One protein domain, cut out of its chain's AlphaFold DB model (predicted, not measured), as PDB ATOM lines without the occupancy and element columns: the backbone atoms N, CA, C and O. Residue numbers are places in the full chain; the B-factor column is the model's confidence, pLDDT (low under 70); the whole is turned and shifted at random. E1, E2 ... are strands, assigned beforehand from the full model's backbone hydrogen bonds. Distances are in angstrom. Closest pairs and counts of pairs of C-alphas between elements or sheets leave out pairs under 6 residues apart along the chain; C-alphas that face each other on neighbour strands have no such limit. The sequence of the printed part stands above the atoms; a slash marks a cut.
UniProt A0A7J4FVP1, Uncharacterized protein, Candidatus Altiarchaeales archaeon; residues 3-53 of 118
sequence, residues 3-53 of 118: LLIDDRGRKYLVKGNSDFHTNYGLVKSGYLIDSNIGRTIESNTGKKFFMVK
ATOM      1  N   LEU A   3      36.303  -0.278  37.869       97.69
ATOM      2  CA  LEU A   3      35.578  -0.399  36.616       97.69
ATOM      3  C   LEU A   3      34.973  -1.796  36.533       97.69
ATOM      4  O   LEU A   3      35.698  -2.787  36.583       97.69
ATOM      5  N   LEU A   4      33.653  -1.868  36.402       97.44
ATOM      6  CA  LEU A   4      32.942  -3.110  36.129       97.44
ATOM      7  C   LEU A   4      32.611  -3.179  34.644       97.44
ATOM      8  O   LEU A   4      32.107  -2.204  34.082       97.44
ATOM      9  N   ILE A   5      32.885  -4.319  34.022       97.50
ATOM     10  CA  ILE A   5      32.621  -4.569  32.604       97.50
ATOM     11  C   ILE A   5      31.659  -5.748  32.502       97.50
ATOM     12  O   ILE A   5      31.938  -6.816  33.045       97.50
ATOM     13  N   ASP A   6      30.514  -5.560  31.848       96.38
ATOM     14  CA  ASP A   6      29.591  -6.665  31.584       96.38
ATOM     15  C   ASP A   6      30.001  -7.486  30.344       96.38
ATOM     16  O   ASP A   6      30.915  -7.139  29.596       96.38
ATOM     17  N   ASP A   7      29.293  -8.587  30.109       94.62
ATOM     18  CA  ASP A   7      29.434  -9.455  28.930       94.62
ATOM     19  C   ASP A   7      29.205  -8.747  27.581       94.62
ATOM     20  O   ASP A   7      29.626  -9.251  26.543       94.62
ATOM     21  N   ARG A   8      28.555  -7.578  27.577       94.88
ATOM     22  CA  ARG A   8      28.331  -6.733  26.394       94.88
ATOM     23  C   ARG A   8      29.391  -5.638  26.251       94.88
ATOM     24  O   ARG A   8      29.257  -4.782  25.378       94.88
ATOM     25  N   GLY A   9      30.413  -5.626  27.108       94.38
ATOM     26  CA  GLY A   9      31.467  -4.614  27.120       94.38
ATOM     27  C   GLY A   9      31.039  -3.267  27.706       94.38
ATOM     28  O   GLY A   9      31.771  -2.283  27.584       94.38
ATOM     29  N   ARG A  10      29.869  -3.174  28.350       95.12
ATOM     30  CA  ARG A  10      29.435  -1.938  29.010       95.12
ATOM     31  C   ARG A  10      30.260  -1.721  30.262       95.12
ATOM     32  O   ARG A  10      30.335  -2.577  31.138       95.12
ATOM     33  N   LYS A  11      30.834  -0.526  30.347       96.50
ATOM     34  CA  LYS A  11      31.680  -0.094  31.453       96.50
ATOM     35  C   LYS A  11      30.891   0.700  32.487       96.50
ATOM     36  O   LYS A  11      30.170   1.639  32.131       96.50
ATOM     37  N   TYR A  12      31.119   0.408  33.760       96.12
ATOM     38  CA  TYR A  12      30.533   1.104  34.900       96.12
ATOM     39  C   TYR A  12      31.640   1.531  35.860       96.12
ATOM     40  O   TYR A  12      32.349   0.690  36.405       96.12
ATOM     41  N   LEU A  13      31.798   2.841  36.059       96.56
ATOM     42  CA  LEU A  13      32.772   3.388  37.000       96.56
ATOM     43  C   LEU A  13      32.103   3.535  38.367       96.56
ATOM     44  O   LEU A  13      31.160   4.310  38.515       96.56
ATOM     45  N   VAL A  14      32.575   2.770  39.350       96.00
ATOM     46  CA  VAL A  14      31.905   2.606  40.645       96.00
ATOM     47  C   VAL A  14      32.819   2.965  41.812       96.00
ATOM     48  O   VAL A  14      34.042   2.777  41.776       96.00
ATOM     49  N   LYS A  15      32.212   3.490  42.878       94.12
ATOM     50  CA  LYS A  15      32.896   3.721  44.152       94.12
ATOM     51  C   LYS A  15      32.957   2.410  44.936       94.12
ATOM     52  O   LYS A  15      32.010   1.640  44.918       94.12
ATOM     53  N   GLY A  16      34.070   2.173  45.626       93.62
ATOM     54  CA  GLY A  16      34.276   0.957  46.423       93.62
ATOM     55  C   GLY A  16      33.577   0.946  47.780       93.62
ATOM     56  O   GLY A  16      33.423  -0.101  48.389       93.62
ATOM     57  N   ASN A  17      33.176   2.117  48.269       92.75
ATOM     58  CA  ASN A  17      32.646   2.310  49.617       92.75
ATOM     59  C   ASN A  17      31.111   2.307  49.682       92.75
ATOM     60  O   ASN A  17      30.546   2.655  50.713       92.75
ATOM     61  N   SER A  18      30.438   1.978  48.584       93.69
ATOM     62  CA  SER A  18      28.981   1.964  48.496       93.69
ATOM     63  C   SER A  18      28.528   0.840  47.584       93.69
ATOM     64  O   SER A  18      29.227   0.500  46.628       93.69
ATOM     65  N   ASP A  19      27.347   0.296  47.851       95.94
ATOM     66  CA  ASP A  19      26.747  -0.687  46.960       95.94
ATOM     67  C   ASP A  19      26.439  -0.065  45.590       95.94
ATOM     68  O   ASP A  19      26.140   1.126  45.465       95.94
ATOM     69  N   PHE A  20      26.529  -0.882  44.545       95.75
ATOM     70  CA  PHE A  20      26.311  -0.458  43.170       95.75
ATOM     71  C   PHE A  20      25.011  -1.043  42.619       95.75
ATOM     72  O   PHE A  20      24.874  -2.256  42.453       95.75
ATOM     73  N   HIS A  21      24.060  -0.160  42.318       94.94
ATOM     74  CA  HIS A  21      22.761  -0.516  41.755       94.94
ATOM     75  C   HIS A  21      22.787  -0.460  40.227       94.94
ATOM     76  O   HIS A  21      23.226   0.523  39.628       94.94
ATOM     77  N   THR A  22      22.255  -1.503  39.597       93.69
ATOM     78  CA  THR A  22      22.097  -1.600  38.144       93.69
ATOM     79  C   THR A  22      20.718  -2.133  37.783       93.69
ATOM     80  O   THR A  22      20.031  -2.733  38.607       93.69
ATOM     81  N   ASN A  23      20.360  -2.027  36.502       91.31
ATOM     82  CA  ASN A  23      19.175  -2.695  35.951       91.31
ATOM     83  C   ASN A  23      19.245  -4.233  36.059       91.31
ATOM     84  O   ASN A  23      18.243  -4.906  35.851       91.31
ATOM     85  N   TYR A  24      20.419  -4.786  36.371       90.69
ATOM     86  CA  TYR A  24      20.672  -6.214  36.558       90.69
ATOM     87  C   TYR A  24      20.895  -6.562  38.040       90.69
ATOM     88  O   TYR A  24      21.539  -7.557  38.363       90.69
ATOM     89  N   GLY A  25      20.397  -5.732  38.957       93.31
ATOM     90  CA  GLY A  25      20.495  -5.950  40.396       93.31
ATOM     91  C   GLY A  25      21.640  -5.200  41.074       93.31
ATOM     92  O   GLY A  25      22.193  -4.234  40.541       93.31
ATOM     93  N   LEU A  26      21.955  -5.648  42.286       96.12
ATOM     94  CA  LEU A  26      22.860  -5.020  43.241       96.12
ATOM     95  C   LEU A  26      24.195  -5.763  43.306       96.12
ATOM     96  O   LEU A  26      24.219  -6.970  43.551       96.12
ATOM     97  N   VAL A  27      25.298  -5.029  43.175       97.00
ATOM     98  CA  VAL A  27      26.639  -5.498  43.542       97.00
ATOM     99  C   VAL A  27      26.989  -4.890  44.900       97.00
ATOM    100  O   VAL A  27      27.067  -3.668  45.031       97.00
ATOM    101  N   LYS A  28      27.180  -5.734  45.919       96.31
ATOM    102  CA  LYS A  28      27.541  -5.272  47.268       96.31
ATOM    103  C   LYS A  28      28.957  -4.695  47.287       96.31
ATOM    104  O   LYS A  28      29.871  -5.273  46.701       96.31
ATOM    105  N   SER A  29      29.148  -3.623  48.047       95.12
ATOM    106  CA  SER A  29      30.440  -2.969  48.300       95.12
ATOM    107  C   SER A  29      31.531  -3.927  48.785       95.12
ATOM    108  O   SER A  29      32.683  -3.782  48.395       95.12
ATOM    109  N   GLY A  30      31.175  -4.970  49.543       95.00
ATOM    110  CA  GLY A  30      32.121  -6.006  49.981       95.00
ATOM    111  C   GLY A  30      32.814  -6.770  48.841       95.00
ATOM    112  O   GLY A  30      33.898  -7.306  49.045       95.00
ATOM    113  N   TYR A  31      32.237  -6.791  47.633       94.62
ATOM    114  CA  TYR A  31      32.896  -7.347  46.446       94.62
ATOM    115  C   TYR A  31      33.815  -6.340  45.740       94.62
ATOM    116  O   TYR A  31      34.679  -6.745  44.963       94.62
ATOM    117  N   LEU A  32      33.660  -5.043  46.017       95.88
ATOM    118  CA  LEU A  32      34.410  -3.942  45.411       95.88
ATOM    119  C   LEU A  32      35.688  -3.656  46.212       95.88
ATOM    120  O   LEU A  32      35.871  -2.582  46.786       95.88
ATOM    121  N   ILE A  33      36.574  -4.646  46.260       96.12
ATOM    122  CA  ILE A  33      37.847  -4.599  46.987       96.12
ATOM    123  C   ILE A  33      39.009  -4.963  46.063       96.12
ATOM    124  O   ILE A  33      38.838  -5.741  45.127       96.12
ATOM    125  N   ASP A  34      40.205  -4.445  46.339       94.81
ATOM    126  CA  ASP A  34      41.376  -4.622  45.467       94.81
ATOM    127  C   ASP A  34      41.707  -6.091  45.170       94.81
ATOM    128  O   ASP A  34      42.132  -6.421  44.063       94.81
ATOM    129  N   SER A  35      41.450  -6.998  46.117       95.19
ATOM    130  CA  SER A  35      41.676  -8.431  45.915       95.19
ATOM    131  C   SER A  35      40.808  -9.033  44.807       95.19
ATOM    132  O   SER A  35      41.172 -10.072  44.271       95.19
ATOM    133  N   ASN A  36      39.700  -8.408  44.408       96.25
ATOM    134  CA  ASN A  36      38.854  -8.889  43.314       96.25
ATOM    135  C   ASN A  36      39.208  -8.276  41.949       96.25
ATOM    136  O   ASN A  36      38.558  -8.597  40.954       96.25
ATOM    137  N   ILE A  37      40.208  -7.392  41.864       97.00
ATOM    138  CA  ILE A  37      40.661  -6.855  40.574       97.00
ATOM    139  C   ILE A  37      41.177  -8.011  39.702       97.00
ATOM    140  O   ILE A  37      41.927  -8.871  40.159       97.00
ATOM    141  N   GLY A  38      40.761  -8.037  38.435       97.19
ATOM    142  CA  GLY A  38      41.056  -9.114  37.492       97.19
ATOM    143  C   GLY A  38      40.173 -10.354  37.663       97.19
ATOM    144  O   GLY A  38      40.420 -11.361  37.003       97.19
ATOM    145  N   ARG A  39      39.155 -10.308  38.533       97.62
ATOM    146  CA  ARG A  39      38.190 -11.396  38.740       97.62
ATOM    147  C   ARG A  39      36.787 -10.993  38.299       97.62
ATOM    148  O   ARG A  39      36.454  -9.814  38.167       97.62
ATOM    149  N   THR A  40      35.959 -12.011  38.089       97.56
ATOM    150  CA  THR A  40      34.523 -11.845  37.869       97.56
ATOM    151  C   THR A  40      33.807 -11.798  39.210       97.56
ATOM    152  O   THR A  40      33.984 -12.689  40.039       97.56
ATOM    153  N   ILE A  41      32.984 -10.774  39.401       96.75
ATOM    154  CA  ILE A  41      32.054 -10.638  40.523       96.75
ATOM    155  C   ILE A  41      30.620 -10.732  40.005       96.75
ATOM    156  O   ILE A  41      30.363 -10.513  38.819       96.75
ATOM    157  N   GLU A  42      29.678 -11.046  40.885       96.56
ATOM    158  CA  GLU A  42      28.275 -11.229  40.516       96.56
ATOM    159  C   GLU A  42      27.366 -10.269  41.284       96.56
ATOM    160  O   GLU A  42      27.607  -9.946  42.450       96.56
ATOM    161  N   SER A  43      26.308  -9.801  40.620       96.25
ATOM    162  CA  SER A  43      25.192  -9.158  41.308       96.25
ATOM    163  C   SER A  43      24.331 -10.194  42.032       96.25
ATOM    164  O   SER A  43      24.409 -11.395  41.781       96.25
ATOM    165  N   ASN A  44      23.422  -9.722  42.882       95.12
ATOM    166  CA  ASN A  44      22.425 -10.568  43.540       95.12
ATOM    167  C   ASN A  44      21.482 -11.334  42.586       95.12
ATOM    168  O   ASN A  44      20.798 -12.244  43.039       95.12
ATOM    169  N   THR A  45      21.417 -10.978  41.298       95.31
ATOM    170  CA  THR A  45      20.630 -11.707  40.284       95.31
ATOM    171  C   THR A  45      21.476 -12.695  39.471       95.31
ATOM    172  O   THR A  45      20.974 -13.299  38.526       95.31
ATOM    173  N   GLY A  46      22.765 -12.850  39.806       94.81
ATOM    174  CA  GLY A  46      23.713 -13.701  39.083       94.81
ATOM    175  C   GLY A  46      24.335 -13.041  37.847       94.81
ATOM    176  O   GLY A  46      25.036 -13.704  37.079       94.81
ATOM    177  N   LYS A  47      24.109 -11.736  37.613       96.19
ATOM    178  CA  LYS A  47      24.770 -11.031  36.505       96.19
ATOM    179  C   LYS A  47      26.261 -10.884  36.800       96.19
ATOM    180  O   LYS A  47      26.640 -10.264  37.790       96.19
ATOM    181  N   LYS A  48      27.091 -11.403  35.896       96.94
ATOM    182  CA  LYS A  48      28.555 -11.346  35.967       96.94
ATOM    183  C   LYS A  48      29.104 -10.005  35.483       96.94
ATOM    184  O   LYS A  48      28.686  -9.499  34.440       96.94
ATOM    185  N   PHE A  49      30.089  -9.493  36.211       97.81
ATOM    186  CA  PHE A  49      30.885  -8.322  35.867       97.81
ATOM    187  C   PHE A  49      32.367  -8.629  36.059       97.81
ATOM    188  O   PHE A  49      32.766  -9.132  37.106       97.81
ATOM    189  N   PHE A  50      33.193  -8.289  35.080       98.06
ATOM    190  CA  PHE A  50      34.641  -8.338  35.221       98.06
ATOM    191  C   PHE A  50      35.135  -7.044  35.870       98.06
ATOM    192  O   PHE A  50      34.837  -5.955  35.372       98.06
ATOM    193  N   MET A  51      35.855  -7.150  36.987       98.00
ATOM    194  CA  MET A  51      36.337  -5.982  37.719       98.00
ATOM    195  C   MET A  51      37.780  -5.654  37.349       98.00
ATOM    196  O   MET A  51      38.667  -6.494  37.472       98.00
ATOM    197  N   VAL A  52      38.042  -4.408  36.956       97.38
ATOM    198  CA  VAL A  52      39.390  -3.918  36.638       97.38
ATOM    199  C   VAL A  52      39.670  -2.565  37.281       97.38
ATOM    200  O   VAL A  52      38.764  -1.853  37.730       97.38
ATOM    201  N   LYS A  53      40.952  -2.196  37.324       96.62
ATOM    202  CA  LYS A  53      41.364  -0.849  37.715       96.62
ATOM    203  C   LYS A  53      41.069   0.116  36.555       96.62
ATOM    204  O   LYS A  53      41.526  -0.153  35.446       96.62
TER     205      LYS A  53
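AT A GLANCE: This is residues 3 to 53 of the 118 residues of an uncharacterized protein of Candidatus Altiarchaeales archaeon (UniProt A0A7J4FVP1). The model is a small, loosely closed barrel: a strongly twisted four-stranded sheet makes most of the ring, and the hairpin of E3 and E4 spans its open side, meeting the edge strands E2 and E5 at few points. The long link of residues 28 to 39 runs toward one end of the ring. The printed part has 51 residues with no named helix and six named strands, E1 to E6 in order along the chain; the sheet runs E2, E1, E6, E5, antiparallel throughout, and E3 and E4 make a second antiparallel sheet. The class is all strand, though under half of the residues, 21 of 51, are in named elements. The whole is compact, with a radius of gyration of the C-alphas of 9.5 A, and rounded, spanning 23 by 19 by 16 A.

HOW THE PARTS SIT: In the larger sheet the inner strands E1, residues 3 to 5, and E6, residues 48 to 52, are antiparallel at 142 degrees; N 3 and O 52 are 2.9 A apart and N 50 and O 5 are 2.8 A apart, within hydrogen-bond range. The edge strand E2, residues 11 to 14, forms a hairpin with E1 at 146 degrees, with N 12 and O 4 at 2.8 A. The other edge strand, E5, residues 40 to 42, forms a hairpin with E6 at 133 degrees, with N 41 and O 49 at 2.8 A. The pairing of E6 is staggered: residues 48 to 50 pair with E5 and residues 50 to 52 with E1. From edge to edge the strands' lines turn by 108 degrees. The hairpin of E3, residues 20 to 22, and E4, residues 25 to 27, is antiparallel at 156 degrees, with N 20 and O 27 at 2.9 A. The closest C-alphas of E2 and E3 are those of Val 14 and Phe 20, 6.9 A apart; those of E4 and E5 are Val 27 and Glu 42, 6.7 A apart. E3 and E4 are each apart from E1 and from E6.

IN THESE COORDINATES: E6 is the longest strand, 13.2 A from C-alpha 48 at (28.555, -11.346, 35.967) to C-alpha 52 at (39.390, -3.918, 36.638). E2 measures 9.6 A, E4 6.9 A, E5 6.8 A, E3 6.7 A and E1 6.5 A. E1 begins at C-alpha 3, (35.578, -0.399, 36.616).

THE WHOLE: The two C-alphas farthest apart, those of Arg 8 and Asn 17, are 25.3 A apart, while those of Leu 3 and Lys 53 are 5.9 A apart. The printed part has no cut. The link from E4 to E5 is long, with 12 residues; the other links are tight. The mean pLDDT of the printed part is 95.7, and no printed residue is under 70.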